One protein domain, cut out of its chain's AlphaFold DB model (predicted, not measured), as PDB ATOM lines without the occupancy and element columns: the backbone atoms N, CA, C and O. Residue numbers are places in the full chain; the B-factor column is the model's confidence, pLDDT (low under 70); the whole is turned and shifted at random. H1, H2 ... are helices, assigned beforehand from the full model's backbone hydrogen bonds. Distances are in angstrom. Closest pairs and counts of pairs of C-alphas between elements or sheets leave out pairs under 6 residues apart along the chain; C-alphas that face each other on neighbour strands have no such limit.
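AT A GLANCE: This is residues 187 to 282 and 304 to 419 of the 548 residues of the protein "Central kinetochore associated family protein" of Schizosaccharomyces octosporus (strain yFS286) (UniProt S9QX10). A rounded, all-helix body has H7 running through its middle; the long helices H1 and H4 lie nearly antiparallel over one side of H7, and the other side meets a four-helix bundle, H9, H10, H12 and H13, up and down, each running against the one before it. H5 and H8 cover a further side of H7, and residues 219 to 224, of which 224 belongs to H3, stick out. The 212 printed residues hold thirteen named helices, H1 to H13 in order, and no named strand. The whole is compact, with a radius of gyration of the C-alphas of 17.1 A and spans of 51 by 44 by 33 A.

HOW THE PARTS SIT: H4, residues 236 to 260, is close to but not clearly touching H1, residues 187 to 207, at a shallow tilt of 14 degrees, opposite ways; their closest C-alphas, Phe 197 and Phe 253, are 7.6 A apart. H7, residues 308 to 321, is the hub, touching six helices. With residues 308 to 314 alone it touches H1, about perpendicular at 79 degrees, closest at C-alphas Thr 198 and Gly 310, 4.2 A. H5, residues 263 to 276, touches H7 at C-alphas Ile 275 and Ile 308, 6.1 A, and H4 only at the corner. H6, residues 279 to 282, is near H5. H8, residues 326 to 334, touches H7 at C-alphas Ser 319 and Phe 326, 5.2 A. H9, residues 338 to 347, and H10, residues 356 to 368, form a hairpin, closest at C-alphas Ile 343 and Ala 362, 5.2 A. H12, residues 381 to 397, and H13, residues 401 to 415, form another, at Ser 395 and Arg 404, 3.8 A. H10 touches H13 at C-alphas Leu 363 and Ala 407, 6.7 A. H11, residues 370 to 376, only just touches H9, with 3 pairs of C-alphas within 8 A. H2, residues 212 to 218, touches H10 and H3, residues 224 to 229. Every O i to N i+4 pair is within hydrogen-bond range except in H1, 15 of 17, H4, 20 of 21, and H5, 9 of 10; H6 is too short for one.

IN THESE COORDINATES: H1 begins at C-alpha 187 (-89.797, 52.148, 57.723) and is 31.4 A long; H4 is 37.9 A, H12 24.4 A. H13, 21.9 A, ends at C-alpha 415 (-52.210, 55.399, 29.336).

THE WHOLE: The C-alphas farthest apart, Glu 188 and Pro 223, are 53.1 A apart. Residues 283 to 303 are not printed; C-alphas 282 and 304 are 10.8 A apart. Of the links printed whole, none is long. Mean pLDDT of the printed part is 83.9; residues 220 to 234 are among those under 70.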
ATOM      1  N   PRO A 187     -91.103  52.751  57.982       87.62
ATOM      2  CA  PRO A 187     -89.797  52.148  57.723       87.62
ATOM      3  C   PRO A 187     -89.853  51.080  56.625       87.62
ATOM      4  O   PRO A 187     -88.925  50.991  55.827       87.62
ATOM      5  N   GLU A 188     -90.949  50.324  56.532       88.62
ATOM      6  CA  GLU A 188     -91.166  49.312  55.498       88.62
ATOM      7  C   GLU A 188     -91.229  49.899  54.079       88.62
ATOM      8  O   GLU A 188     -90.895  49.215  53.121       88.62
ATOM      9  N   CYS A 189     -91.588  51.180  53.933       91.44
ATOM     10  CA  CYS A 189     -91.665  51.866  52.644       91.44
ATOM     11  C   CYS A 189     -90.317  52.410  52.155       91.44
ATOM     12  O   CYS A 189     -90.193  52.775  50.988       91.44
ATOM     13  N   HIS A 190     -89.310  52.507  53.029       88.38
ATOM     14  CA  HIS A 190     -88.093  53.262  52.733       88.38
ATOM     15  C   HIS A 190     -87.322  52.703  51.531       88.38
ATOM     16  O   HIS A 190     -86.891  53.466  50.670       88.38
ATOM     17  N   GLN A 191     -87.193  51.377  51.437       86.75
ATOM     18  CA  GLN A 191     -86.490  50.726  50.328       86.75
ATOM     19  C   GLN A 191     -87.170  51.000  48.984       86.75
ATOM     20  O   GLN A 191     -86.494  51.335  48.018       86.75
ATOM     21  N   ASN A 192     -88.500  50.940  48.936       91.44
ATOM     22  CA  ASN A 192     -89.251  51.134  47.698       91.44
ATOM     23  C   ASN A 192     -89.238  52.610  47.281       91.44
ATOM     24  O   ASN A 192     -89.152  52.912  46.095       91.44
ATOM     25  N   ILE A 193     -89.215  53.538  48.245       92.69
ATOM     26  CA  ILE A 193     -88.972  54.955  47.957       92.69
ATOM     27  C   ILE A 193     -87.569  55.145  47.362       92.69
ATOM     28  O   ILE A 193     -87.439  55.801  46.334       92.69
ATOM     29  N   VAL A 194     -86.524  54.558  47.955       91.50
ATOM     30  CA  VAL A 194     -85.162  54.620  47.394       91.50
ATOM     31  C   VAL A 194     -85.131  54.036  45.978       91.50
ATOM     32  O   VAL A 194     -84.589  54.668  45.073       91.50
ATOM     33  N   ALA A 195     -85.775  52.887  45.762       91.38
ATOM     34  CA  ALA A 195     -85.892  52.269  44.448       91.38
ATOM     35  C   ALA A 195     -86.570  53.207  43.436       91.38
ATOM     36  O   ALA A 195     -86.044  53.401  42.340       91.38
ATOM     37  N   ALA A 196     -87.653  53.889  43.824       93.88
ATOM     38  CA  ALA A 196     -88.321  54.883  42.983       93.88
ATOM     39  C   ALA A 196     -87.375  56.005  42.530       93.88
ATOM     40  O   ALA A 196     -87.388  56.380  41.363       93.88
ATOM     41  N   PHE A 197     -86.520  56.515  43.424       94.25
ATOM     42  CA  PHE A 197     -85.509  57.523  43.076       94.25
ATOM     43  C   PHE A 197     -84.474  57.005  42.091       94.25
ATOM     44  O   PHE A 197     -84.053  57.742  41.203       94.25
ATOM     45  N   THR A 198     -84.076  55.744  42.225       93.81
ATOM     46  CA  THR A 198     -83.105  55.141  41.310       93.81
ATOM     47  C   THR A 198     -83.714  54.896  39.931       93.81
ATOM     48  O   THR A 198     -83.093  55.258  38.940       93.81
ATOM     49  N   ILE A 199     -84.963  54.423  39.851       93.50
ATOM     50  CA  ILE A 199     -85.697  54.275  38.584       93.50
ATOM     51  C   ILE A 199     -85.908  55.644  37.930       93.50
ATOM     52  O   ILE A 199     -85.670  55.814  36.739       93.50
ATOM     53  N   PHE A 200     -86.307  56.650  38.709       95.00
ATOM     54  CA  PHE A 200     -86.494  58.006  38.203       95.00
ATOM     55  C   PHE A 200     -85.186  58.614  37.679       95.00
ATOM     56  O   PHE A 200     -85.171  59.212  36.604       95.00
ATOM     57  N   ALA A 201     -84.077  58.432  38.408       94.56
ATOM     58  CA  ALA A 201     -82.756  58.845  37.949       94.56
ATOM     59  C   ALA A 201     -82.387  58.144  36.638       94.56
ATOM     60  O   ALA A 201     -81.918  58.808  35.717       94.56
ATOM     61  N   GLU A 202     -82.627  56.835  36.533       92.94
ATOM     62  CA  GLU A 202     -82.363  56.086  35.306       92.94
ATOM     63  C   GLU A 202     -83.110  56.693  34.113       92.94
ATOM     64  O   GLU A 202     -82.478  57.098  33.138       92.94
ATOM     65  N   GLN A 203     -84.425  56.876  34.241       91.81
ATOM     66  CA  GLN A 203     -85.265  57.419  33.175       91.81
ATOM     67  C   GLN A 203     -84.847  58.834  32.760       91.81
ATOM     68  O   GLN A 203     -84.832  59.164  31.567       91.81
ATOM     69  N   PHE A 204     -84.489  59.666  33.740       93.44
ATOM     70  CA  PHE A 204     -84.014  61.025  33.517       93.44
ATOM     71  C   PHE A 204     -82.690  61.034  32.736       93.44
ATOM     72  O   PHE A 204     -82.595  61.667  31.683       93.44
ATOM     73  N   PHE A 205     -81.677  60.285  33.187       92.56
ATOM     74  CA  PHE A 205     -80.370  60.237  32.515       92.56
ATOM     75  C   PHE A 205     -80.401  59.479  31.181       92.56
ATOM     76  O   PHE A 205     -79.581  59.753  30.306       92.56
ATOM     77  N   SER A 206     -81.377  58.597  30.974       89.38
ATOM     78  CA  SER A 206     -81.658  57.998  29.667       89.38
ATOM     79  C   SER A 206     -82.209  59.005  28.648       89.38
ATOM     80  O   SER A 206     -82.071  58.793  27.442       89.38
ATOM     81  N   SER A 207     -82.820  60.102  29.107       88.06
ATOM     82  CA  SER A 207     -83.585  61.027  28.257       88.06
ATOM     83  C   SER A 207     -82.920  62.387  28.036       88.06
ATOM     84  O   SER A 207     -83.190  63.038  27.021       88.06
ATOM     85  N   GLU A 208     -82.080  62.829  28.972       89.25
ATOM     86  CA  GLU A 208     -81.508  64.178  28.990       89.25
ATOM     87  C   GLU A 208     -80.046  64.234  28.534       89.25
ATOM     88  O   GLU A 208     -79.394  63.214  28.324       89.25
ATOM     89  N   ARG A 209     -79.519  65.452  28.343       88.12
ATOM     90  CA  ARG A 209     -78.120  65.720  27.966       88.12
ATOM     91  C   ARG A 209     -77.541  66.813  28.859       88.12
ATOM     92  O   ARG A 209     -78.045  67.931  28.849       88.12
ATOM     93  N   LEU A 210     -76.478  66.509  29.609       87.12
ATOM     94  CA  LEU A 210     -75.991  67.398  30.682       87.12
ATOM     95  C   LEU A 210     -74.526  67.827  30.555       87.12
ATOM     96  O   LEU A 210     -74.121  68.828  31.152       87.12
ATOM     97  N   CYS A 211     -73.742  67.131  29.731       87.75
ATOM     98  CA  CYS A 211     -72.357  67.474  29.405       87.75
ATOM     99  C   CYS A 211     -71.437  67.601  30.645       87.75
ATOM    100  O   CYS A 211     -70.563  68.468  30.681       87.75
ATOM    101  N   PHE A 212     -71.619  66.768  31.674       88.31
ATOM    102  CA  PHE A 212     -70.832  66.750  32.910       88.31
ATOM    103  C   PHE A 212     -69.331  66.643  32.656       88.31
ATOM    104  O   PHE A 212     -68.562  67.449  33.184       88.31
ATOM    105  N   SER A 213     -68.910  65.679  31.839       85.25
ATOM    106  CA  SER A 213     -67.497  65.450  31.525       85.25
ATOM    107  C   SER A 213     -66.903  66.632  30.766       85.25
ATOM    108  O   SER A 213     -65.792  67.068  31.067       85.25
ATOM    109  N   PHE A 214     -67.668  67.226  29.846       83.31
ATOM    110  CA  PHE A 214     -67.243  68.422  29.123       83.31
ATOM    111  C   PHE A 214     -67.084  69.612  30.062       83.31
ATOM    112  O   PHE A 214     -66.057  70.282  30.031       83.31
ATOM    113  N   ARG A 215     -68.062  69.859  30.936       85.69
ATOM    114  CA  ARG A 215     -68.002  70.938  31.929       85.69
ATOM    115  C   ARG A 215     -66.860  70.738  32.916       85.69
ATOM    116  O   ARG A 215     -66.244  71.715  33.330       85.69
ATOM    117  N   GLU A 216     -66.560  69.497  33.284       85.50
ATOM    118  CA  GLU A 216     -65.407  69.191  34.124       85.50
ATOM    119  C   GLU A 216     -64.094  69.478  33.391       85.50
ATOM    120  O   GLU A 216     -63.212  70.133  33.944       85.50
ATOM    121  N   LEU A 217     -64.000  69.112  32.113       78.38
ATOM    122  CA  LEU A 217     -62.865  69.485  31.278       78.38
ATOM    123  C   LEU A 217     -62.747  71.008  31.126       78.38
ATOM    124  O   LEU A 217     -61.637  71.531  31.158       78.38
ATOM    125  N   LEU A 218     -63.865  71.743  31.040       75.00
ATOM    126  CA  LEU A 218     -63.852  73.209  30.995       75.00
ATOM    127  C   LEU A 218     -63.279  73.849  32.270       75.00
ATOM    128  O   LEU A 218     -62.769  74.967  32.219       75.00
ATOM    129  N   ARG A 219     -63.366  73.162  33.416       77.25
ATOM    130  CA  ARG A 219     -62.762  73.613  34.682       77.25
ATOM    131  C   ARG A 219     -61.254  73.367  34.731       77.25
ATOM    132  O   ARG A 219     -60.590  73.903  35.617       77.25
ATOM    133  N   SER A 220     -60.710  72.563  33.818       69.50
ATOM    134  CA  SER A 220     -59.266  72.375  33.705       69.50
ATOM    135  C   SER A 220     -58.604  73.626  33.111       69.50
ATOM    136  O   SER A 220     -59.174  74.313  32.266       69.50
ATOM    137  N   ASN A 221     -57.373  73.926  33.532       62.41
ATOM    138  CA  ASN A 221     -56.586  75.049  33.002       62.41
ATOM    139  C   ASN A 221     -56.006  74.774  31.593       62.41
ATOM    140  O   ASN A 221     -55.009  75.389  31.213       62.41
ATOM    141  N   ASP A 222     -56.568  73.834  30.827       62.19
ATOM    142  CA  ASP A 222     -56.052  73.475  29.507       62.19
ATOM    143  C   ASP A 222     -56.342  74.608  28.490       62.19
ATOM    144  O   ASP A 222     -57.496  74.971  28.270       62.19
ATOM    145  N   PRO A 223     -55.325  75.194  27.830       57.59
ATOM    146  CA  PRO A 223     -55.513  76.280  26.865       57.59
ATOM    147  C   PRO A 223     -56.397  75.909  25.657       57.59
ATOM    148  O   PRO A 223     -56.976  76.795  25.023       57.59
ATOM    149  N   HIS A 224     -56.569  74.623  25.340       59.81
ATOM    150  CA  HIS A 224     -57.466  74.155  24.281       59.81
ATOM    151  C   HIS A 224     -58.953  74.206  24.673       59.81
ATOM    152  O   HIS A 224     -59.822  74.142  23.800       59.81
ATOM    153  N   VAL A 225     -59.265  74.385  25.958       60.81
ATOM    154  CA  VAL A 225     -60.629  74.478  26.501       60.81
ATOM    155  C   VAL A 225     -61.377  75.712  25.994       60.81
ATOM    156  O   VAL A 225     -62.531  75.606  25.581       60.81
ATOM    157  N   GLN A 226     -60.716  76.875  25.941       56.91
ATOM    158  CA  GLN A 226     -61.339  78.116  25.452       56.91
ATOM    159  C   GLN A 226     -61.747  78.012  23.976       56.91
ATOM    160  O   GLN A 226     -62.787  78.531  23.574       56.91
ATOM    161  N   TYR A 227     -60.963  77.286  23.174       55.78
ATOM    162  CA  TYR A 227     -61.276  77.019  21.770       55.78
ATOM    163  C   TYR A 227     -62.468  76.060  21.607       55.78
ATOM    164  O   TYR A 227     -63.237  76.177  20.652       55.78
ATOM    165  N   ARG A 228     -62.639  75.124  22.550       64.56
ATOM    166  CA  ARG A 228     -63.724  74.130  22.558       64.56
ATOM    167  C   ARG A 228     -65.063  74.728  23.006       64.56
ATOM    168  O   ARG A 228     -66.092  74.341  22.461       64.56
ATOM    169  N   ASN A 229     -65.060  75.706  23.916       63.44
ATOM    170  CA  ASN A 229     -66.284  76.324  24.446       63.44
ATOM    171  C   ASN A 229     -67.136  77.020  23.364       63.44
ATOM    172  O   ASN A 229     -68.358  76.953  23.391       63.44
ATOM    173  N   ASN A 230     -66.500  77.613  22.348       59.19
ATOM    174  CA  ASN A 230     -67.195  78.331  21.268       59.19
ATOM    175  C   ASN A 230     -67.818  77.414  20.197       59.19
ATOM    176  O   ASN A 230     -68.382  77.911  19.223       59.19
ATOM    177  N   ARG A 231     -67.653  76.090  20.310       61.00
ATOM    178  CA  ARG A 231     -68.021  75.125  19.260       61.00
ATOM    179  C   ARG A 231     -69.114  74.143  19.654       61.00
ATOM    180  O   ARG A 231     -69.530  73.370  18.794       61.00
ATOM    181  N   VAL A 232     -69.575  74.153  20.903       62.81
ATOM    182  CA  VAL A 232     -70.667  73.269  21.320       62.81
ATOM    183  C   VAL A 232     -71.971  74.070  21.322       62.81
ATOM    184  O   VAL A 232     -72.088  75.026  22.086       62.81
ATOM    185  N   PRO A 233     -72.943  73.724  20.464       60.09
ATOM    186  CA  PRO A 233     -74.229  74.397  20.415       60.09
ATOM    187  C   PRO A 233     -75.129  73.793  21.498       60.09
ATOM    188  O   PRO A 233     -75.986  72.969  21.195       60.09
ATOM    189  N   TYR A 234     -74.904  74.135  22.765       69.50
ATOM    190  CA  TYR A 234     -75.867  73.823  23.820       69.50
ATOM    191  C   TYR A 234     -76.558  75.095  24.295       69.50
ATOM    192  O   TYR A 234     -75.959  76.171  24.350       69.50
ATOM    193  N   ASP A 235     -77.836  74.959  24.630       80.31
ATOM    194  CA  ASP A 235     -78.601  76.026  25.249       80.31
ATOM    195  C   ASP A 235     -78.143  76.180  26.708       80.31
ATOM    196  O   ASP A 235     -78.423  75.352  27.577       80.31
ATOM    197  N   VAL A 236     -77.370  77.238  26.965       81.44
ATOM    198  CA  VAL A 236     -76.838  77.558  28.298       81.44
ATOM    199  C   VAL A 236     -77.968  77.755  29.309       81.44
ATOM    200  O   VAL A 236     -77.807  77.395  30.477       81.44
ATOM    201  N   GLN A 237     -79.105  78.311  28.877       85.88
ATOM    202  CA  GLN A 237     -80.251  78.519  29.753       85.88
ATOM    203  C   GLN A 237     -80.869  77.176  30.144       85.88
ATOM    204  O   GLN A 237     -81.050  76.922  31.334       85.88
ATOM    205  N   GLN A 238     -81.097  76.291  29.171       86.12
ATOM    206  CA  GLN A 238     -81.623  74.950  29.434       86.12
ATOM    207  C   GLN A 238     -80.729  74.170  30.411       86.12
ATOM    208  O   GLN A 238     -81.230  73.538  31.338       86.12
ATOM    209  N   LEU A 239     -79.400  74.246  30.266       86.25
ATOM    210  CA  LEU A 239     -78.482  73.608  31.216       86.25
ATOM    211  C   LEU A 239     -78.580  74.197  32.627       86.25
ATOM    212  O   LEU A 239     -78.529  73.449  33.596       86.25
ATOM    213  N   HIS A 240     -78.734  75.514  32.769       89.38
ATOM    214  CA  HIS A 240     -78.907  76.133  34.087       89.38
ATOM    215  C   HIS A 240     -80.211  75.679  34.764       89.38
ATOM    216  O   HIS A 240     -80.260  75.460  35.979       89.38
ATOM    217  N   GLU A 241     -81.282  75.535  33.986       92.38
ATOM    218  CA  GLU A 241     -82.553  75.000  34.470       92.38
ATOM    219  C   GLU A 241     -82.408  73.528  34.898       92.38
ATOM    220  O   GLU A 241     -82.860  73.161  35.985       92.38
ATOM    221  N   MET A 242     -81.677  72.715  34.126       93.00
ATOM    222  CA  MET A 242     -81.344  71.331  34.490       93.00
ATOM    223  C   MET A 242     -80.468  71.229  35.741       93.00
ATOM    224  O   MET A 242     -80.706  70.370  36.588       93.00
ATOM    225  N   ASP A 243     -79.483  72.113  35.899       92.88
ATOM    226  CA  ASP A 243     -78.657  72.188  37.106       92.88
ATOM    227  C   ASP A 243     -79.525  72.488  38.332       92.88
ATOM    228  O   ASP A 243     -79.409  71.831  39.367       92.88
ATOM    229  N   SER A 244     -80.434  73.459  38.202       95.56
ATOM    230  CA  SER A 244     -81.371  73.833  39.265       95.56
ATOM    231  C   SER A 244     -82.279  72.658  39.639       95.56
ATOM    232  O   SER A 244     -82.482  72.381  40.825       95.56
ATOM    233  N   PHE A 245     -82.770  71.926  38.636       96.44
ATOM    234  CA  PHE A 245     -83.543  70.704  38.833       96.44
ATOM    235  C   PHE A 245     -82.735  69.618  39.559       96.44
ATOM    236  O   PHE A 245     -83.214  69.074  40.548       96.44
ATOM    237  N   LEU A 246     -81.501  69.330  39.136       96.44
ATOM    238  CA  LEU A 246     -80.657  68.289  39.736       96.44
ATOM    239  C   LEU A 246     -80.238  68.610  41.171       96.44
ATOM    240  O   LEU A 246     -80.173  67.714  42.015       96.44
ATOM    241  N   ILE A 247     -79.983  69.883  41.467       96.31
ATOM    242  CA  ILE A 247     -79.736  70.348  42.834       96.31
ATOM    243  C   ILE A 247     -80.963  70.051  43.694       96.31
ATOM    244  O   ILE A 247     -80.816  69.410  44.737       96.31
ATOM    245  N   ARG A 248     -82.160  70.425  43.224       97.00
ATOM    246  CA  ARG A 248     -83.416  70.142  43.925       97.00
ATOM    247  C   ARG A 248     -83.668  68.641  44.068       97.00
ATOM    248  O   ARG A 248     -84.069  68.195  45.136       97.00
ATOM    249  N   PHE A 249     -83.409  67.855  43.029       96.50
ATOM    250  CA  PHE A 249     -83.536  66.399  43.057       96.50
ATOM    251  C   PHE A 249     -82.668  65.789  44.164       96.50
ATOM    252  O   PHE A 249     -83.148  64.979  44.958       96.50
ATOM    253  N   LEU A 250     -81.422  66.258  44.282       94.38
ATOM    254  CA  LEU A 250     -80.531  65.892  45.378       94.38
ATOM    255  C   LEU A 250     -81.018  66.401  46.739       94.38
ATOM    256  O   LEU A 250     -80.855  65.676  47.708       94.38
ATOM    257  N   ASP A 251     -81.621  67.590  46.845       94.38
ATOM    258  CA  ASP A 251     -82.182  68.077  48.117       94.38
ATOM    259  C   ASP A 251     -83.345  67.197  48.598       94.38
ATOM    260  O   ASP A 251     -83.408  66.840  49.776       94.38
ATOM    261  N   VAL A 252     -84.244  66.805  47.689       93.19
ATOM    262  CA  VAL A 252     -85.365  65.907  48.007       93.19
ATOM    263  C   VAL A 252     -84.838  64.536  48.440       93.19
ATOM    264  O   VAL A 252     -85.293  63.983  49.444       93.19
ATOM    265  N   PHE A 253     -83.839  64.005  47.731       90.62
ATOM    266  CA  PHE A 253     -83.214  62.733  48.087       90.62
ATOM    267  C   PHE A 253     -82.407  62.809  49.398       90.62
ATOM    268  O   PHE A 253     -82.489  61.907  50.228       90.62
ATOM    269  N   ASP A 254     -81.693  63.906  49.656       87.50
ATOM    270  CA  ASP A 254     -80.998  64.156  50.928       87.50
ATOM    271  C   ASP A 254     -81.998  64.233  52.095       87.50
ATOM    272  O   ASP A 254     -81.725  63.744  53.196       87.50
ATOM    273  N   GLY A 255     -83.190  64.784  51.841       87.00
ATOM    274  CA  GLY A 255     -84.313  64.791  52.773       87.00
ATOM    275  C   GLY A 255     -84.713  63.391  53.248       87.00
ATOM    276  O   GLY A 255     -85.004  63.219  54.432       87.00
ATOM    277  N   LEU A 256     -84.650  62.378  52.374       83.12
ATOM    278  CA  LEU A 256     -84.915  60.983  52.746       83.12
ATOM    279  C   LEU A 256     -83.881  60.420  53.714       83.12
ATOM    280  O   LEU A 256     -84.253  59.736  54.670       83.12
ATOM    281  N   GLY A 257     -82.601  60.727  53.489       72.62
ATOM    282  CA  GLY A 257     -81.519  60.313  54.382       72.62
ATOM    283  C   GLY A 257     -81.739  60.823  55.808       72.62
ATOM    284  O   GLY A 257     -81.582  60.077  56.771       72.62
ATOM    285  N   ASN A 258     -82.222  62.059  55.948       75.00
ATOM    286  CA  ASN A 258     -82.478  62.675  57.250       75.00
ATOM    287  C   ASN A 258     -83.682  62.080  58.009       75.00
ATOM    288  O   ASN A 258     -83.806  62.309  59.213       75.00
ATOM    289  N   MET A 259     -84.585  61.341  57.346       72.06
ATOM    290  CA  MET A 259     -85.835  60.887  57.969       72.06
ATOM    291  C   MET A 259     -85.698  59.641  58.851       72.06
ATOM    292  O   MET A 259     -86.529  59.491  59.749       72.06
ATOM    293  N   ARG A 260     -84.714  58.744  58.646       63.38
ATOM    294  CA  ARG A 260     -84.584  57.550  59.518       63.38
ATOM    295  C   ARG A 260     -83.310  56.703  59.439       63.38
ATOM    296  O   ARG A 260     -83.217  55.756  60.215       63.38
ATOM    297  N   ILE A 261     -82.360  56.986  58.551       50.75
ATOM    298  CA  ILE A 261     -81.189  56.119  58.332       50.75
ATOM    299  C   ILE A 261     -79.918  56.933  58.573       50.75
ATOM    300  O   ILE A 261     -79.823  58.062  58.109       50.75
ATOM    301  N   ASP A 262     -78.955  56.389  59.326       48.84
ATOM    302  CA  ASP A 262     -77.716  57.097  59.668       48.84
ATOM    303  C   ASP A 262     -76.947  57.512  58.407       48.84
ATOM    304  O   ASP A 262     -76.177  56.728  57.851       48.84
ATOM    305  N   ASN A 263     -77.102  58.779  58.021       67.00
ATOM    306  CA  ASN A 263     -76.336  59.496  57.010       67.00
ATOM    307  C   ASN A 263     -76.270  58.811  55.625       67.00
ATOM    308  O   ASN A 263     -76.591  57.646  55.404       67.00
ATOM    309  N   TRP A 264     -75.765  59.547  54.640       71.38
ATOM    310  CA  TRP A 264     -75.422  58.989  53.331       71.38
ATOM    311  C   TRP A 264     -74.559  57.718  53.404       71.38
ATOM    312  O   TRP A 264     -74.618  56.906  52.491       71.38
ATOM    313  N   GLY A 265     -73.796  57.495  54.479       72.12
ATOM    314  CA  GLY A 265     -72.930  56.324  54.626       72.12
ATOM    315  C   GLY A 265     -73.664  54.983  54.501       72.12
ATOM    316  O   GLY A 265     -73.193  54.107  53.778       72.12
ATOM    317  N   GLN A 266     -74.829  54.813  55.139       76.06
ATOM    318  CA  GLN A 266     -75.579  53.550  55.054       76.06
ATOM    319  C   GLN A 266     -76.232  53.351  53.684       76.06
ATOM    320  O   GLN A 266     -76.165  52.258  53.126       76.06
ATOM    321  N   LEU A 267     -76.808  54.411  53.114       77.44
ATOM    322  CA  LEU A 267     -77.404  54.371  51.779       77.44
ATOM    323  C   LEU A 267     -76.359  54.092  50.700       77.44
ATOM    324  O   LEU A 267     -76.565  53.259  49.825       77.44
ATOM    325  N   THR A 268     -75.194  54.727  50.807       74.81
ATOM    326  CA  THR A 268     -74.085  54.482  49.888       74.81
ATOM    327  C   THR A 268     -73.561  53.058  50.028       74.81
ATOM    328  O   THR A 268     -73.274  52.419  49.021       74.81
ATOM    329  N   LYS A 269     -73.494  52.522  51.254       77.56
ATOM    330  CA  LYS A 269     -73.166  51.112  51.478       77.56
ATOM    331  C   LYS A 269     -74.203  50.179  50.843       77.56
ATOM    332  O   LYS A 269     -73.821  49.189  50.237       77.56
ATOM    333  N   HIS A 270     -75.488  50.508  50.932       78.81
ATOM    334  CA  HIS A 270     -76.541  49.733  50.279       78.81
ATOM    335  C   HIS A 270     -76.414  49.766  48.751       78.81
ATOM    336  O   HIS A 270     -76.400  48.713  48.122       78.81
ATOM    337  N   PHE A 271     -76.240  50.949  48.154       81.56
ATOM    338  CA  PHE A 271     -75.970  51.076  46.720       81.56
ATOM    339  C   PHE A 271     -74.719  50.307  46.311       81.56
ATOM    340  O   PHE A 271     -74.720  49.632  45.290       81.56
ATOM    341  N   TYR A 272     -73.675  50.349  47.132       76.50
ATOM    342  CA  TYR A 272     -72.479  49.550  46.928       76.50
ATOM    343  C   TYR A 272     -72.779  48.044  46.930       76.50
ATOM    344  O   TYR A 272     -72.342  47.347  46.015       76.50
ATOM    345  N   ASP A 273     -73.536  47.539  47.906       79.62
ATOM    346  CA  ASP A 273     -73.887  46.117  47.991       79.62
ATOM    347  C   ASP A 273     -74.702  45.670  46.759       79.62
ATOM    348  O   ASP A 273     -74.419  44.607  46.202       79.62
ATOM    349  N   VAL A 274     -75.625  46.519  46.283       79.19
ATOM    350  CA  VAL A 274     -76.417  46.321  45.051       79.19
ATOM    351  C   VAL A 274     -75.537  46.312  43.798       79.19
ATOM    352  O   VAL A 274     -75.637  45.407  42.973       79.19
ATOM    353  N   ILE A 275     -74.626  47.279  43.656       77.12
ATOM    354  CA  ILE A 275     -73.704  47.353  42.512       77.12
ATOM    355  C   ILE A 275     -72.772  46.133  42.492       77.12
ATOM    356  O   ILE A 275     -72.461  45.583  41.431       77.12
ATOM    357  N   MET A 276     -72.294  45.694  43.657       76.25
ATOM    358  CA  MET A 276     -71.319  44.610  43.734       76.25
ATOM    359  C   MET A 276     -71.943  43.231  43.560       76.25
ATOM    360  O   MET A 276     -71.337  42.414  42.865       76.25
ATOM    361  N   ASN A 277     -73.143  42.997  44.087       78.31
ATOM    362  CA  ASN A 277     -73.796  41.691  44.040       78.31
ATOM    363  C   ASN A 277     -75.216  41.814  43.457       78.31
ATOM    364  O   ASN A 277     -76.187  41.604  44.184       78.31
ATOM    365  N   PRO A 278     -75.349  42.149  42.157       67.50
ATOM    366  CA  PRO A 278     -76.659  42.316  41.528       67.50
ATOM    367  C   PRO A 278     -77.526  41.060  41.704       67.50
ATOM    368  O   PRO A 278     -78.684  41.169  42.104       67.50
ATOM    369  N   ASP A 279     -76.921  39.876  41.553       65.44
ATOM    370  CA  ASP A 279     -77.595  38.575  41.667       65.44
ATOM    371  C   ASP A 279     -78.011  38.219  43.114       65.44
ATOM    372  O   ASP A 279     -79.018  37.548  43.323       65.44
ATOM    373  N   ASP A 280     -77.291  38.699  44.139       56.22
ATOM    374  CA  ASP A 280     -77.609  38.415  45.556       56.22
ATOM    375  C   ASP A 280     -78.672  39.370  46.136       56.22
ATOM    376  O   ASP A 280     -79.237  39.134  47.217       56.22
ATOM    377  N   THR A 281     -78.956  40.475  45.439       52.38
ATOM    378  CA  THR A 281     -79.928  41.486  45.887       52.38
ATOM    379  C   THR A 281     -81.377  41.194  45.509       52.38
ATOM    380  O   THR A 281     -82.283  41.840  46.040       52.38
ATOM    381  N   GLU A 282     -81.635  40.146  44.721       46.03
ATOM    382  CA  GLU A 282     -82.993  39.608  44.564       46.03
ATOM    383  C   GLU A 282     -83.528  38.986  45.872       46.03
ATOM    384  O   GLU A 282     -84.742  38.944  46.081       46.03
ATOM    385  N   VAL A 304     -90.852  46.617  43.950       84.50
ATOM    386  CA  VAL A 304     -90.094  47.644  43.226       84.50
ATOM    387  C   VAL A 304     -88.607  47.417  43.492       84.50
ATOM    388  O   VAL A 304     -88.156  47.473  44.636       84.50
ATOM    389  N   MET A 305     -87.854  47.133  42.432       87.31
ATOM    390  CA  MET A 305     -86.423  46.858  42.514       87.31
ATOM    391  C   MET A 305     -85.607  48.129  42.289       87.31
ATOM    392  O   MET A 305     -86.007  49.025  41.550       87.31
ATOM    393  N   VAL A 306     -84.461  48.195  42.958       88.00
ATOM    394  CA  VAL A 306     -83.498  49.285  42.813       88.00
ATOM    395  C   VAL A 306     -82.843  49.209  41.434       88.00
ATOM    396  O   VAL A 306     -82.386  48.142  41.031       88.00
ATOM    397  N   ASP A 307     -82.751  50.346  40.747       91.25
ATOM    398  CA  ASP A 307     -82.042  50.442  39.473       91.25
ATOM    399  C   ASP A 307     -80.553  50.748  39.692       91.25
ATOM    400  O   ASP A 307     -80.181  51.737  40.335       91.25
ATOM    401  N   ILE A 308     -79.676  49.897  39.156       90.69
ATOM    402  CA  ILE A 308     -78.229  49.986  39.398       90.69
ATOM    403  C   ILE A 308     -77.621  51.208  38.695       90.69
ATOM    404  O   ILE A 308     -76.791  51.905  39.288       90.69
ATOM    405  N   LYS A 309     -78.038  51.515  37.460       91.56
ATOM    406  CA  LYS A 309     -77.549  52.696  36.730       91.56
ATOM    407  C   LYS A 309     -78.002  53.975  37.409       91.56
ATOM    408  O   LYS A 309     -77.189  54.877  37.607       91.56
ATOM    409  N   GLY A 310     -79.259  54.019  37.840       92.62
ATOM    410  CA  GLY A 310     -79.825  55.084  38.651       92.62
ATOM    411  C   GLY A 310     -79.039  55.321  39.940       92.62
ATOM    412  O   GLY A 310     -78.685  56.461  40.239       92.62
ATOM    413  N   CYS A 311     -78.676  54.257  40.668       91.56
ATOM    414  CA  CYS A 311     -77.815  54.356  41.853       91.56
ATOM    415  C   CYS A 311     -76.471  55.011  41.535       91.56
ATOM    416  O   CYS A 311     -76.052  55.958  42.206       91.56
ATOM    417  N   ILE A 312     -75.780  54.503  40.510       92.12
ATOM    418  CA  ILE A 312     -74.455  55.001  40.139       92.12
ATOM    419  C   ILE A 312     -74.556  56.457  39.676       92.12
ATOM    420  O   ILE A 312     -73.741  57.288  40.087       92.12
ATOM    421  N   ALA A 313     -75.570  56.801  38.883       93.56
ATOM    422  CA  ALA A 313     -75.810  58.165  38.440       93.56
ATOM    423  C   ALA A 313     -76.048  59.109  39.624       93.56
ATOM    424  O   ALA A 313     -75.400  60.152  39.696       93.56
ATOM    425  N   MET A 314     -76.861  58.707  40.607       92.56
ATOM    426  CA  MET A 314     -77.108  59.469  41.838       92.56
ATOM    427  C   MET A 314     -75.825  59.758  42.631       92.56
ATOM    428  O   MET A 314     -75.566  60.903  43.012       92.56
ATOM    429  N   ILE A 315     -74.980  58.744  42.843       91.19
ATOM    430  CA  ILE A 315     -73.674  58.901  43.511       91.19
ATOM    431  C   ILE A 315     -72.771  59.862  42.712       91.19
ATOM    432  O   ILE A 315     -72.066  60.706  43.281       91.19
ATOM    433  N   THR A 316     -72.814  59.762  41.383       92.88
ATOM    434  CA  THR A 316     -72.002  60.578  40.471       92.88
ATOM    435  C   THR A 316     -72.410  62.044  40.509       92.88
ATOM    436  O   THR A 316     -71.562  62.910  40.730       92.88
ATOM    437  N   ILE A 317     -73.703  62.348  40.363       94.81
ATOM    438  CA  ILE A 317     -74.189  63.734  40.393       94.81
ATOM    439  C   ILE A 317     -74.039  64.359  41.778       94.81
ATOM    440  O   ILE A 317     -73.764  65.554  41.881       94.81
ATOM    441  N   ARG A 318     -74.142  63.569  42.857       92.62
ATOM    442  CA  ARG A 318     -73.835  64.060  44.204       92.62
ATOM    443  C   ARG A 318     -72.384  64.513  44.291       92.62
ATOM    444  O   ARG A 318     -72.111  65.573  44.857       92.62
ATOM    445  N   SER A 319     -71.473  63.738  43.708       91.62
ATOM    446  CA  SER A 319     -70.063  64.120  43.648       91.62
ATOM    447  C   SER A 319     -69.877  65.407  42.849       91.62
ATOM    448  O   SER A 319     -69.154  66.301  43.275       91.62
ATOM    449  N   TYR A 320     -70.612  65.570  41.750       93.62
ATOM    450  CA  TYR A 320     -70.551  66.784  40.943       93.62
ATOM    451  C   TYR A 320     -71.060  68.042  41.675       93.62
ATOM    452  O   TYR A 320     -70.393  69.078  41.637       93.62
ATOM    453  N   TYR A 321     -72.228  67.973  42.327       93.38
ATOM    454  CA  TYR A 321     -72.921  69.152  42.874       93.38
ATOM    455  C   TYR A 321     -72.678  69.430  44.360       93.38
ATOM    456  O   TYR A 321     -72.791  70.581  44.779       93.38
ATOM    457  N   ARG A 322     -72.406  68.407  45.179       91.44
ATOM    458  CA  ARG A 322     -72.357  68.548  46.646       91.44
ATOM    459  C   ARG A 322     -70.950  68.399  47.191       91.44
ATOM    460  O   ARG A 322     -70.457  69.286  47.880       91.44
ATOM    461  N   GLU A 323     -70.307  67.276  46.897       89.75
ATOM    462  CA  GLU A 323     -69.009  66.941  47.473       89.75
ATOM    463  C   GLU A 323     -68.134  66.249  46.429       89.75
ATOM    464  O   GLU A 323     -68.222  65.044  46.234       89.75
ATOM    465  N   ARG A 324     -67.236  67.009  45.793       85.75
ATOM    466  CA  ARG A 324     -66.365  66.521  44.707       85.75
ATOM    467  C   ARG A 324     -65.630  65.221  45.028       85.75
ATOM    468  O   ARG A 324     -65.541  64.341  44.181       85.75
ATOM    469  N   ASN A 325     -65.155  65.086  46.261       87.56
ATOM    470  CA  ASN A 325     -64.374  63.928  46.687       87.56
ATOM    471  C   ASN A 325     -65.260  62.793  47.227       87.56
ATOM    472  O   ASN A 325     -64.733  61.840  47.789       87.56
ATOM    473  N   PHE A 326     -66.589  62.889  47.123       88.81
ATOM    474  CA  PHE A 326     -67.511  61.886  47.655       88.81
ATOM    475  C   PHE A 326     -67.289  60.523  47.004       88.81
ATOM    476  O   PHE A 326     -67.037  59.549  47.710       88.81
ATOM    477  N   LEU A 327     -67.299  60.461  45.668       87.50
ATOM    478  CA  LEU A 327     -67.029  59.220  44.942       87.50
ATOM    479  C   LEU A 327     -65.606  58.701  45.201       87.50
ATOM    480  O   LEU A 327     -65.433  57.506  45.414       87.50
ATOM    481  N   GLU A 328     -64.598  59.577  45.258       87.81
ATOM    482  CA  GLU A 328     -63.217  59.183  45.589       87.81
ATOM    483  C   GLU A 328     -63.116  58.554  46.989       87.81
ATOM    484  O   GLU A 328     -62.508  57.497  47.155       87.81
ATOM    485  N   LYS A 329     -63.741  59.179  47.997       87.12
ATOM    486  CA  LYS A 329     -63.796  58.660  49.371       87.12
ATOM    487  C   LYS A 329     -64.520  57.325  49.425       87.12
ATOM    488  O   LYS A 329     -64.020  56.401  50.056       87.12
ATOM    489  N   LEU A 330     -65.652  57.210  48.732       83.62
ATOM    490  CA  LEU A 330     -66.418  55.972  48.668       83.62
ATOM    491  C   LEU A 330     -65.581  54.826  48.090       83.62
ATOM    492  O   LEU A 330     -65.523  53.739  48.667       83.62
ATOM    493  N   VAL A 331     -64.902  55.078  46.970       82.69
ATOM    494  CA  VAL A 331     -64.009  54.100  46.340       82.69
ATOM    495  C   VAL A 331     -62.878  53.723  47.297       82.69
ATOM    496  O   VAL A 331     -62.655  52.533  47.526       82.69
ATOM    497  N   TYR A 332     -62.230  54.701  47.935       82.75
ATOM    498  CA  TYR A 332     -61.148  54.457  48.892       82.75
ATOM    499  C   TYR A 332     -61.590  53.615  50.101       82.75
ATOM    500  O   TYR A 332     -60.913  52.662  50.489       82.75
ATOM    501  N   GLU A 333     -62.743  53.932  50.691       81.38
ATOM    502  CA  GLU A 333     -63.282  53.233  51.863       81.38
ATOM    503  C   GLU A 333     -63.707  51.796  51.545       81.38
ATOM    504  O   GLU A 333     -63.574  50.906  52.389       81.38
ATOM    505  N   SER A 334     -64.170  51.548  50.320       71.00
ATOM    506  CA  SER A 334     -64.661  50.236  49.903       71.00
ATOM    507  C   SER A 334     -63.577  49.162  49.740       71.00
ATOM    508  O   SER A 334     -63.892  47.971  49.789       71.00
ATOM    509  N   LYS A 335     -62.305  49.558  49.563       64.88
ATOM    510  CA  LYS A 335     -61.146  48.662  49.357       64.88
ATOM    511  C   LYS A 335     -61.327  47.620  48.233       64.88
ATOM    512  O   LYS A 335     -60.740  46.541  48.310       64.88
ATOM    513  N   ARG A 336     -62.164  47.889  47.224       62.50
ATOM    514  CA  ARG A 336     -62.456  46.966  46.110       62.50
ATOM    515  C   ARG A 336     -62.504  47.700  44.765       62.50
ATOM    516  O   ARG A 336     -62.795  48.896  44.753       62.50
ATOM    517  N   PRO A 337     -62.315  46.994  43.629       63.34
ATOM    518  CA  PRO A 337     -62.362  47.583  42.290       63.34
ATOM    519  C   PRO A 337     -63.810  47.875  41.842       63.34
ATOM    520  O   PRO A 337     -64.279  47.356  40.834       63.34
ATOM    521  N   ILE A 338     -64.550  48.710  42.585       68.75
ATOM    522  CA  ILE A 338     -65.872  49.200  42.141       68.75
ATOM    523  C   ILE A 338     -65.719  49.999  40.855       68.75
ATOM    524  O   ILE A 338     -66.590  49.951  39.998       68.75
ATOM    525  N   THR A 339     -64.619  50.746  40.747       79.19
ATOM    526  CA  THR A 339     -64.451  51.818  39.773       79.19
ATOM    527  C   THR A 339     -64.731  51.362  38.349       79.19
ATOM    528  O   THR A 339     -65.538  51.973  37.659       79.19
ATOM    529  N   LEU A 340     -64.121  50.256  37.914       86.44
ATOM    530  CA  LEU A 340     -64.346  49.747  36.563       86.44
ATOM    531  C   LEU A 340     -65.763  49.194  36.401       86.44
ATOM    532  O   LEU A 340     -66.412  49.491  35.405       86.44
ATOM    533  N   LYS A 341     -66.281  48.458  37.394       87.31
ATOM    534  CA  LYS A 341     -67.643  47.914  37.343       87.31
ATOM    535  C   LYS A 341     -68.690  49.024  37.233       87.31
ATOM    536  O   LYS A 341     -69.564  48.922  36.383       87.31
ATOM    537  N   SER A 342     -68.581  50.097  38.021       88.88
ATOM    538  CA  SER A 342     -69.524  51.220  37.953       88.88
ATOM    539  C   SER A 342     -69.466  51.930  36.604       88.88
ATOM    540  O   SER A 342     -70.508  52.234  36.031       88.88
ATOM    541  N   ILE A 343     -68.259  52.141  36.072       91.69
ATOM    542  CA  ILE A 343     -68.061  52.747  34.754       91.69
ATOM    543  C   ILE A 343     -68.667  51.853  33.662       91.69
ATOM    544  O   ILE A 343     -69.423  52.345  32.827       91.69
ATOM    545  N   PHE A 344     -68.416  50.541  33.685       91.12
ATOM    546  CA  PHE A 344     -69.008  49.608  32.724       91.12
ATOM    547  C   PHE A 344     -70.532  49.539  32.831       91.12
ATOM    548  O   PHE A 344     -71.198  49.478  31.802       91.12
ATOM    549  N   THR A 345     -71.098  49.598  34.040       90.75
ATOM    550  CA  THR A 345     -72.555  49.649  34.221       90.75
ATOM    551  C   THR A 345     -73.154  50.922  33.629       90.75
ATOM    552  O   THR A 345     -74.194  50.845  32.990       90.75
ATOM    553  N   LEU A 346     -72.509  52.084  33.772       91.00
ATOM    554  CA  LEU A 346     -72.981  53.305  33.105       91.00
ATOM    555  C   LEU A 346     -72.900  53.191  31.577       91.00
ATOM    556  O   LEU A 346     -73.744  53.725  30.870       91.00
ATOM    557  N   ILE A 347     -71.897  52.487  31.059       89.94
ATOM    558  CA  ILE A 347     -71.678  52.354  29.617       89.94
ATOM    559  C   ILE A 347     -72.535  51.237  28.987       89.94
ATOM    560  O   ILE A 347     -72.683  51.194  27.764       89.94
ATOM    561  N   SER A 348     -73.122  50.328  29.774       86.75
ATOM    562  CA  SER A 348     -73.868  49.200  29.213       86.75
ATOM    563  C   SER A 348     -75.033  49.691  28.343       86.75
ATOM    564  O   SER A 348     -75.924  50.419  28.785       86.75
ATOM    565  N   ILE A 349     -75.014  49.307  27.064       67.38
ATOM    566  CA  ILE A 349     -76.015  49.732  26.083       67.38
ATOM    567  C   ILE A 349     -77.271  48.886  26.298       67.38
ATOM    568  O   ILE A 349     -77.356  47.751  25.835       67.38
ATOM    569  N   GLU A 350     -78.257  49.442  26.991       61.59
ATOM    570  CA  GLU A 350     -79.573  48.825  27.150       61.59
ATOM    571  C   GLU A 350     -80.563  49.538  26.230       61.59
ATOM    572  O   GLU A 350     -81.063  50.616  26.531       61.59
ATOM    573  N   GLY A 351     -80.803  48.952  25.055       50.69
ATOM    574  CA  GLY A 351     -81.986  49.212  24.225       50.69
ATOM    575  C   GLY A 351     -82.127  50.586  23.555       50.69
ATOM    576  O   GLY A 351     -82.949  50.702  22.649       50.69
ATOM    577  N   ASN A 352     -81.346  51.603  23.930       55.50
ATOM    578  CA  ASN A 352     -81.505  52.961  23.414       55.50
ATOM    579  C   ASN A 352     -80.145  53.555  23.004       55.50
ATOM    580  O   ASN A 352     -79.290  53.849  23.843       55.50
ATOM    581  N   SER A 353     -79.936  53.713  21.693       53.19
ATOM    582  CA  SER A 353     -78.675  54.181  21.092       53.19
ATOM    583  C   SER A 353     -78.323  55.635  21.429       53.19
ATOM    584  O   SER A 353     -77.202  56.065  21.168       53.19
ATOM    585  N   ASP A 354     -79.263  56.374  22.022       59.22
ATOM    586  CA  ASP A 354     -79.166  57.815  22.271       59.22
ATOM    587  C   ASP A 354     -78.841  58.173  23.738       59.22
ATOM    588  O   ASP A 354     -78.926  59.345  24.113       59.22
ATOM    589  N   THR A 355     -78.414  57.206  24.566       65.19
ATOM    590  CA  THR A 355     -78.084  57.369  26.008       65.19
ATOM    591  C   THR A 355     -76.776  58.140  26.266       65.19
ATOM    592  O   THR A 355     -75.921  57.767  27.072       65.19
ATOM    593  N   SER A 356     -76.609  59.274  25.586       79.00
ATOM    594  CA  SER A 356     -75.429  60.140  25.657       79.00
ATOM    595  C   SER A 356     -75.086  60.601  27.078       79.00
ATOM    596  O   SER A 356     -73.904  60.751  27.381       79.00
ATOM    597  N   CYS A 357     -76.066  60.774  27.975       90.06
ATOM    598  CA  CYS A 357     -75.776  61.246  29.328       90.06
ATOM    599  C   CYS A 357     -75.194  60.173  30.252       90.06
ATOM    600  O   CYS A 357     -74.394  60.504  31.123       90.06
ATOM    601  N   PHE A 358     -75.517  58.892  30.075       92.88
ATOM    602  CA  PHE A 358     -74.841  57.850  30.849       92.88
ATOM    603  C   PHE A 358     -73.389  57.667  30.412       92.88
ATOM    604  O   PHE A 358     -72.501  57.548  31.259       92.88
ATOM    605  N   ILE A 359     -73.127  57.754  29.104       93.31
ATOM    606  CA  ILE A 359     -71.762  57.804  28.570       93.31
ATOM    607  C   ILE A 359     -71.017  59.008  29.162       93.31
ATOM    608  O   ILE A 359     -69.896  58.872  29.638       93.31
ATOM    609  N   ASP A 360     -71.653  60.175  29.196       93.25
ATOM    610  CA  ASP A 360     -71.101  61.391  29.794       93.25
ATOM    611  C   ASP A 360     -70.789  61.250  31.290       93.25
ATOM    612  O   ASP A 360     -69.705  61.630  31.735       93.25
ATOM    613  N   LEU A 361     -71.696  60.647  32.066       94.75
ATOM    614  CA  LEU A 361     -71.458  60.327  33.474       94.75
ATOM    615  C   LEU A 361     -70.275  59.367  33.631       94.75
ATOM    616  O   LEU A 361     -69.453  59.572  34.523       94.75
ATOM    617  N   ALA A 362     -70.143  58.366  32.759       95.06
ATOM    618  CA  ALA A 362     -69.021  57.433  32.779       95.06
ATOM    619  C   ALA A 362     -67.687  58.126  32.462       95.06
ATOM    620  O   ALA A 362     -66.690  57.890  33.142       95.06
ATOM    621  N   LEU A 363     -67.664  59.016  31.464       94.69
ATOM    622  CA  LEU A 363     -66.489  59.828  31.141       94.69
ATOM    623  C   LEU A 363     -66.121  60.752  32.309       94.69
ATOM    624  O   LEU A 363     -64.950  60.855  32.673       94.69
ATOM    625  N   TYR A 364     -67.111  61.383  32.945       94.50
ATOM    626  CA  TYR A 364     -66.897  62.206  34.134       94.50
ATOM    627  C   TYR A 364     -66.340  61.384  35.307       94.50
ATOM    628  O   TYR A 364     -65.369  61.806  35.937       94.50
ATOM    629  N   GLN A 365     -66.895  60.194  35.571       93.69
ATOM    630  CA  GLN A 365     -66.362  59.277  36.581       93.69
ATOM    631  C   GLN A 365     -64.907  58.902  36.290       93.69
ATOM    632  O   GLN A 365     -64.092  58.933  37.207       93.69
ATOM    633  N   SER A 366     -64.563  58.599  35.037       93.81
ATOM    634  CA  SER A 366     -63.185  58.276  34.648       93.81
ATOM    635  C   SER A 366     -62.214  59.433  34.861       93.81
ATOM    636  O   SER A 366     -61.097  59.209  35.322       93.81
ATOM    637  N   LEU A 367     -62.639  60.671  34.591       91.62
ATOM    638  CA  LEU A 367     -61.835  61.863  34.883       91.62
ATOM    639  C   LEU A 367     -61.612  62.041  36.390       91.62
ATOM    640  O   LEU A 367     -60.498  62.339  36.818       91.62
ATOM    641  N   LEU A 368     -62.657  61.844  37.199       90.44
ATOM    642  CA  LEU A 368     -62.579  61.991  38.652       90.44
ATOM    643  C   LEU A 368     -61.743  60.873  39.295       90.44
ATOM    644  O   LEU A 368     -60.904  61.127  40.152       90.44
ATOM    645  N   LEU A 369     -61.938  59.633  38.853       90.88
ATOM    646  CA  LEU A 369     -61.327  58.438  39.436       90.88
ATOM    647  C   LEU A 369     -60.041  57.999  38.733       90.88
ATOM    648  O   LEU A 369     -59.535  56.913  39.013       90.88
ATOM    649  N   PHE A 370     -59.476  58.845  37.871       90.94
ATOM    650  CA  PHE A 370     -58.276  58.571  37.082       90.94
ATOM    651  C   PHE A 370     -57.148  57.904  37.889       90.94
ATOM    652  O   PHE A 370     -56.647  56.849  37.503       90.94
ATOM    653  N   LYS A 371     -56.784  58.476  39.047       89.06
ATOM    654  CA  LYS A 371     -55.713  57.931  39.903       89.06
ATOM    655  C   LYS A 371     -56.026  56.514  40.370       89.06
ATOM    656  O   LYS A 371     -55.169  55.643  40.287       89.06
ATOM    657  N   PHE A 372     -57.263  56.280  40.795       88.38
ATOM    658  CA  PHE A 372     -57.706  54.972  41.262       88.38
ATOM    659  C   PHE A 372     -57.720  53.945  40.131       88.38
ATOM    660  O   PHE A 372     -57.273  52.823  40.343       88.38
ATOM    661  N   ILE A 373     -58.183  54.315  38.932       89.75
ATOM    662  CA  ILE A 373     -58.176  53.422  37.762       89.75
ATOM    663  C   ILE A 373     -56.746  52.974  37.449       89.75
ATOM    664  O   ILE A 373     -56.491  51.790  37.247       89.75
ATOM    665  N   VAL A 374     -55.804  53.916  37.458       88.81
ATOM    666  CA  VAL A 374     -54.391  53.648  37.175       88.81
ATOM    667  C   VAL A 374     -53.758  52.796  38.272       88.81
ATOM    668  O   VAL A 374     -53.078  51.823  37.959       88.81
ATOM    669  N   GLU A 375     -53.997  53.105  39.545       86.69
ATOM    670  CA  GLU A 375     -53.472  52.324  40.673       86.69
ATOM    671  C   GLU A 375     -53.960  50.867  40.650       86.69
ATOM    672  O   GLU A 375     -53.181  49.963  40.931       86.69
ATOM    673  N   HIS A 376     -55.213  50.620  40.249       82.44
ATOM    674  CA  HIS A 376     -55.774  49.266  40.165       82.44
ATOM    675  C   HIS A 376     -55.478  48.560  38.831       82.44
ATOM    676  O   HIS A 376     -55.685  47.352  38.712       82.44
ATOM    677  N   SER A 377     -54.955  49.272  37.828       80.69
ATOM    678  CA  SER A 377     -54.652  48.697  36.510       80.69
ATOM    679  C   SER A 377     -53.609  47.578  36.544       80.69
ATOM    680  O   SER A 377     -53.577  46.736  35.648       80.69
ATOM    681  N   THR A 378     -52.765  47.538  37.579       76.06
ATOM    682  CA  THR A 378     -51.797  46.452  37.776       76.06
ATOM    683  C   THR A 378     -52.464  45.142  38.179       76.06
ATOM    684  O   THR A 378     -51.910  44.078  37.918       76.06
ATOM    685  N   GLU A 379     -53.633  45.212  38.820       82.50
ATOM    686  CA  GLU A 379     -54.397  44.044  39.270       82.50
ATOM    687  C   GLU A 379     -55.399  43.585  38.202       82.50
ATOM    688  O   GLU A 379     -55.568  42.383  38.006       82.50
ATOM    689  N   ASP A 380     -56.011  44.527  37.473       86.88
ATOM    690  CA  ASP A 380     -56.992  44.254  36.416       86.88
ATOM    691  C   ASP A 380     -56.647  44.963  35.095       86.88
ATOM    692  O   ASP A 380     -57.308  45.899  34.632       86.88
ATOM    693  N   ARG A 381     -55.571  44.494  34.460       88.56
ATOM    694  CA  ARG A 381     -55.125  45.015  33.161       88.56
ATOM    695  C   ARG A 381     -56.155  44.778  32.052       88.56
ATOM    696  O   ARG A 381     -56.306  45.623  31.174       88.56
ATOM    697  N   HIS A 382     -56.859  43.646  32.090       90.94
ATOM    698  CA  HIS A 382     -57.879  43.322  31.093       90.94
ATOM    699  C   HIS A 382     -59.062  44.287  31.182       90.94
ATOM    700  O   HIS A 382     -59.444  44.852  30.161       90.94
ATOM    701  N   GLY A 383     -59.577  44.545  32.389       90.88
ATOM    702  CA  GLY A 383     -60.631  45.530  32.608       90.88
ATOM    703  C   GLY A 383     -60.219  46.932  32.159       90.88
ATOM    704  O   GLY A 383     -61.004  47.613  31.499       90.88
ATOM    705  N   LEU A 384     -58.973  47.348  32.419       92.38
ATOM    706  CA  LEU A 384     -58.468  48.616  31.887       92.38
ATOM    707  C   LEU A 384     -58.484  48.634  30.351       92.38
ATOM    708  O   LEU A 384     -59.008  49.577  29.765       92.38
ATOM    709  N   PHE A 385     -57.925  47.622  29.684       94.06
ATOM    710  CA  PHE A 385     -57.853  47.607  28.216       94.06
ATOM    711  C   PHE A 385     -59.243  47.589  27.582       94.06
ATOM    712  O   PHE A 385     -59.484  48.349  26.646       94.06
ATOM    713  N   SER A 386     -60.180  46.819  28.142       93.88
ATOM    714  CA  SER A 386     -61.580  46.841  27.715       93.88
ATOM    715  C   SER A 386     -62.199  48.231  27.869       93.88
ATOM    716  O   SER A 386     -62.879  48.698  26.957       93.88
ATOM    717  N   LEU A 387     -61.929  48.939  28.972       94.44
ATOM    718  CA  LEU A 387     -62.405  50.312  29.150       94.44
ATOM    719  C   LEU A 387     -61.828  51.259  28.086       94.44
ATOM    720  O   LEU A 387     -62.570  52.027  27.471       94.44
ATOM    721  N   LEU A 388     -60.519  51.189  27.833       95.50
ATOM    722  CA  LEU A 388     -59.860  52.024  26.826       95.50
ATOM    723  C   LEU A 388     -60.396  51.740  25.415       95.50
ATOM    724  O   LEU A 388     -60.642  52.673  24.655       95.50
ATOM    725  N   GLN A 389     -60.620  50.470  25.069       94.56
ATOM    726  CA  GLN A 389     -61.216  50.065  23.792       94.56
ATOM    727  C   GLN A 389     -62.648  50.605  23.634       94.56
ATOM    728  O   GLN A 389     -62.986  51.135  22.576       94.56
ATOM    729  N   ILE A 390     -63.471  50.561  24.687       94.44
ATOM    730  CA  ILE A 390     -64.816  51.160  24.684       94.44
ATOM    731  C   ILE A 390     -64.749  52.677  24.463       94.44
ATOM    732  O   ILE A 390     -65.512  53.230  23.671       94.44
ATOM    733  N   TYR A 391     -63.817  53.370  25.115       95.12
ATOM    734  CA  TYR A 391     -63.630  54.804  24.892       95.12
ATOM    735  C   TYR A 391     -63.093  55.130  23.501       95.12
ATOM    736  O   TYR A 391     -63.504  56.138  22.929       95.12
ATOM    737  N   GLN A 392     -62.277  54.267  22.899       94.50
ATOM    738  CA  GLN A 392     -61.913  54.407  21.489       94.50
ATOM    739  C   GLN A 392     -63.091  54.156  20.541       94.50
ATOM    740  O   GLN A 392     -63.254  54.859  19.546       94.50
ATOM    741  N   TYR A 393     -63.980  53.217  20.863       93.69
ATOM    742  CA  TYR A 393     -65.229  53.062  20.122       93.69
ATOM    743  C   TYR A 393     -66.075  54.346  20.189       93.69
ATOM    744  O   TYR A 393     -66.551  54.838  19.162       93.69
ATOM    745  N   PHE A 394     -66.197  54.956  21.372       92.81
ATOM    746  CA  PHE A 394     -66.883  56.241  21.517       92.81
ATOM    747  C   PHE A 394     -66.174  57.390  20.820       92.81
ATOM    748  O   PHE A 394     -66.860  58.224  20.234       92.81
ATOM    749  N   SER A 395     -64.841  57.425  20.822       92.69
ATOM    750  CA  SER A 395     -64.067  58.427  20.083       92.69
ATOM    751  C   SER A 395     -64.318  58.363  18.575       92.69
ATOM    752  O   SER A 395     -64.282  59.395  17.898       92.69
ATOM    753  N   ALA A 396     -64.635  57.174  18.058       91.81
ATOM    754  CA  ALA A 396     -64.898  56.951  16.647       91.81
ATOM    755  C   ALA A 396     -66.357  57.177  16.227       91.81
ATOM    756  O   ALA A 396     -66.582  57.871  15.236       91.81
ATOM    757  N   PHE A 397     -67.338  56.633  16.959       89.62
ATOM    758  CA  PHE A 397     -68.725  56.528  16.465       89.62
ATOM    759  C   PHE A 397     -69.751  57.394  17.172       89.62
ATOM    760  O   PHE A 397     -70.857  57.533  16.651       89.62
ATOM    761  N   ASN A 398     -69.446  57.957  18.344       89.06
ATOM    762  CA  ASN A 398     -70.481  58.680  19.075       89.06
ATOM    763  C   ASN A 398     -70.975  59.879  18.248       89.06
ATOM    764  O   ASN A 398     -70.162  60.599  17.670       89.06
ATOM    765  N   SER A 399     -72.288  60.100  18.174       86.88
ATOM    766  CA  SER A 399     -72.879  61.201  17.401       86.88
ATOM    767  C   SER A 399     -72.447  62.573  17.933       86.88
ATOM    768  O   SER A 399     -72.211  63.499  17.150       86.88
ATOM    769  N   GLU A 400     -72.222  62.677  19.243       85.75
ATOM    770  CA  GLU A 400     -71.850  63.903  19.938       85.75
ATOM    771  C   GLU A 400     -70.338  64.193  19.820       85.75
ATOM    772  O   GLU A 400     -69.507  63.443  20.344       85.75
ATOM    773  N   PRO A 401     -69.922  65.304  19.175       86.75
ATOM    774  CA  PRO A 401     -68.503  65.598  18.944       86.75
ATOM    775  C   PRO A 401     -67.663  65.761  20.211       86.75
ATOM    776  O   PRO A 401     -66.475  65.437  20.212       86.75
ATOM    777  N   TRP A 402     -68.259  66.279  21.285       84.19
ATOM    778  CA  TRP A 402     -67.563  66.488  22.551       84.19
ATOM    779  C   TRP A 402     -67.329  65.163  23.288       84.19
ATOM    780  O   TRP A 402     -66.239  64.987  23.822       84.19
ATOM    781  N   ILE A 403     -68.265  64.203  23.226       89.81
ATOM    782  CA  ILE A 403     -68.054  62.839  23.739       89.81
ATOM    783  C   ILE A 403     -66.873  62.203  23.013       89.81
ATOM    784  O   ILE A 403     -65.967  61.691  23.666       89.81
ATOM    785  N   ARG A 404     -66.836  62.298  21.672       90.62
ATOM    786  CA  ARG A 404     -65.730  61.735  20.882       90.62
ATOM    787  C   ARG A 404     -64.371  62.274  21.333       90.62
ATOM    788  O   ARG A 404     -63.410  61.526  21.506       90.62
ATOM    789  N   LEU A 405     -64.306  63.590  21.527       87.81
ATOM    790  CA  LEU A 405     -63.088  64.286  21.923       87.81
ATOM    791  C   LEU A 405     -62.644  63.920  23.344       87.81
ATOM    792  O   LEU A 405     -61.466  63.631  23.540       87.81
ATOM    793  N   ILE A 406     -63.564  63.903  24.310       90.12
ATOM    794  CA  ILE A 406     -63.258  63.576  25.709       90.12
ATOM    795  C   ILE A 406     -62.875  62.108  25.854       90.12
ATOM    796  O   ILE A 406     -61.913  61.803  26.549       90.12
ATOM    797  N   ALA A 407     -63.580  61.198  25.182       94.12
ATOM    798  CA  ALA A 407     -63.268  59.775  25.236       94.12
ATOM    799  C   ALA A 407     -61.840  59.496  24.743       94.12
ATOM    800  O   ALA A 407     -61.087  58.796  25.415       94.12
ATOM    801  N   ASN A 408     -61.427  60.116  23.630       92.69
ATOM    802  CA  ASN A 408     -60.051  59.998  23.144       92.69
ATOM    803  C   ASN A 408     -59.027  60.592  24.124       92.69
ATOM    804  O   ASN A 408     -57.961  60.024  24.343       92.69
ATOM    805  N   ASP A 409     -59.351  61.743  24.713       90.75
ATOM    806  CA  ASP A 409     -58.488  62.420  25.677       90.75
ATOM    807  C   ASP A 409     -58.276  61.568  26.937       90.75
ATOM    808  O   ASP A 409     -57.139  61.381  27.373       90.75
ATOM    809  N   ILE A 410     -59.347  60.970  27.468       93.31
ATOM    810  CA  ILE A 410     -59.297  60.073  28.629       93.31
ATOM    811  C   ILE A 410     -58.431  58.844  28.348       93.31
ATOM    812  O   ILE A 410     -57.679  58.440  29.233       93.31
ATOM    813  N   VAL A 411     -58.490  58.266  27.141       95.31
ATOM    814  CA  VAL A 411     -57.645  57.110  26.788       95.31
ATOM    815  C   VAL A 411     -56.169  57.443  26.976       95.31
ATOM    816  O   VAL A 411     -55.450  56.697  27.640       95.31
ATOM    817  N   PHE A 412     -55.710  58.580  26.453       92.62
ATOM    818  CA  PHE A 412     -54.309  58.971  26.597       92.62
ATOM    819  C   PHE A 412     -53.953  59.368  28.022       92.62
ATOM    820  O   PHE A 412     -52.903  58.953  28.506       92.62
ATOM    821  N   HIS A 413     -54.847  60.067  28.724       91.38
ATOM    822  CA  HIS A 413     -54.645  60.370  30.137       91.38
ATOM    823  C   HIS A 413     -54.447  59.089  30.954       91.38
ATOM    824  O   HIS A 413     -53.501  59.030  31.729       91.38
ATOM    825  N   LEU A 414     -55.272  58.054  30.741       92.94
ATOM    826  CA  LEU A 414     -55.176  56.748  31.406       92.94
ATOM    827  C   LEU A 414     -53.930  55.941  31.023       92.94
ATOM    828  O   LEU A 414     -53.418  55.204  31.864       92.94
ATOM    829  N   LEU A 415     -53.423  56.083  29.797       92.88
ATOM    830  CA  LEU A 415     -52.210  55.399  29.336       92.88
ATOM    831  C   LEU A 415     -50.913  56.070  29.821       92.88
ATOM    832  O   LEU A 415     -49.946  55.381  30.151       92.88
ATOM    833  N   ASP A 416     -50.884  57.402  29.888       91.56
ATOM    834  CA  ASP A 416     -49.702  58.210  30.212       91.56
ATOM    835  C   ASP A 416     -49.015  57.949  31.568       91.56
ATOM    836  O   ASP A 416     -47.822  58.250  31.678       91.56
ATOM    837  N   PRO A 417     -49.666  57.416  32.616       91.62
ATOM    838  CA  PRO A 417     -48.984  57.027  33.851       91.62
ATOM    839  C   PRO A 417     -48.540  55.554  33.885       91.62
ATOM    840  O   PRO A 417     -47.798  55.179  34.790       91.62
ATOM    841  N   LEU A 418     -48.955  54.713  32.931       90.94
ATOM    842  CA  LEU A 418     -48.667  53.269  32.948       90.94
ATOM    843  C   LEU A 418     -47.199  52.956  32.612       90.94
ATOM    844  O   LEU A 418     -46.505  53.801  32.046       90.94
ATOM    845  N   PRO A 419     -46.683  51.746  32.880       90.31
ATOM    846  CA  PRO A 419     -45.371  51.331  32.379       90.31
ATOM    847  C   PRO A 419     -45.289  51.379  30.843       90.31
ATOM    848  O   PRO A 419     -46.267  51.073  30.162       90.31
TER     849      PRO A 419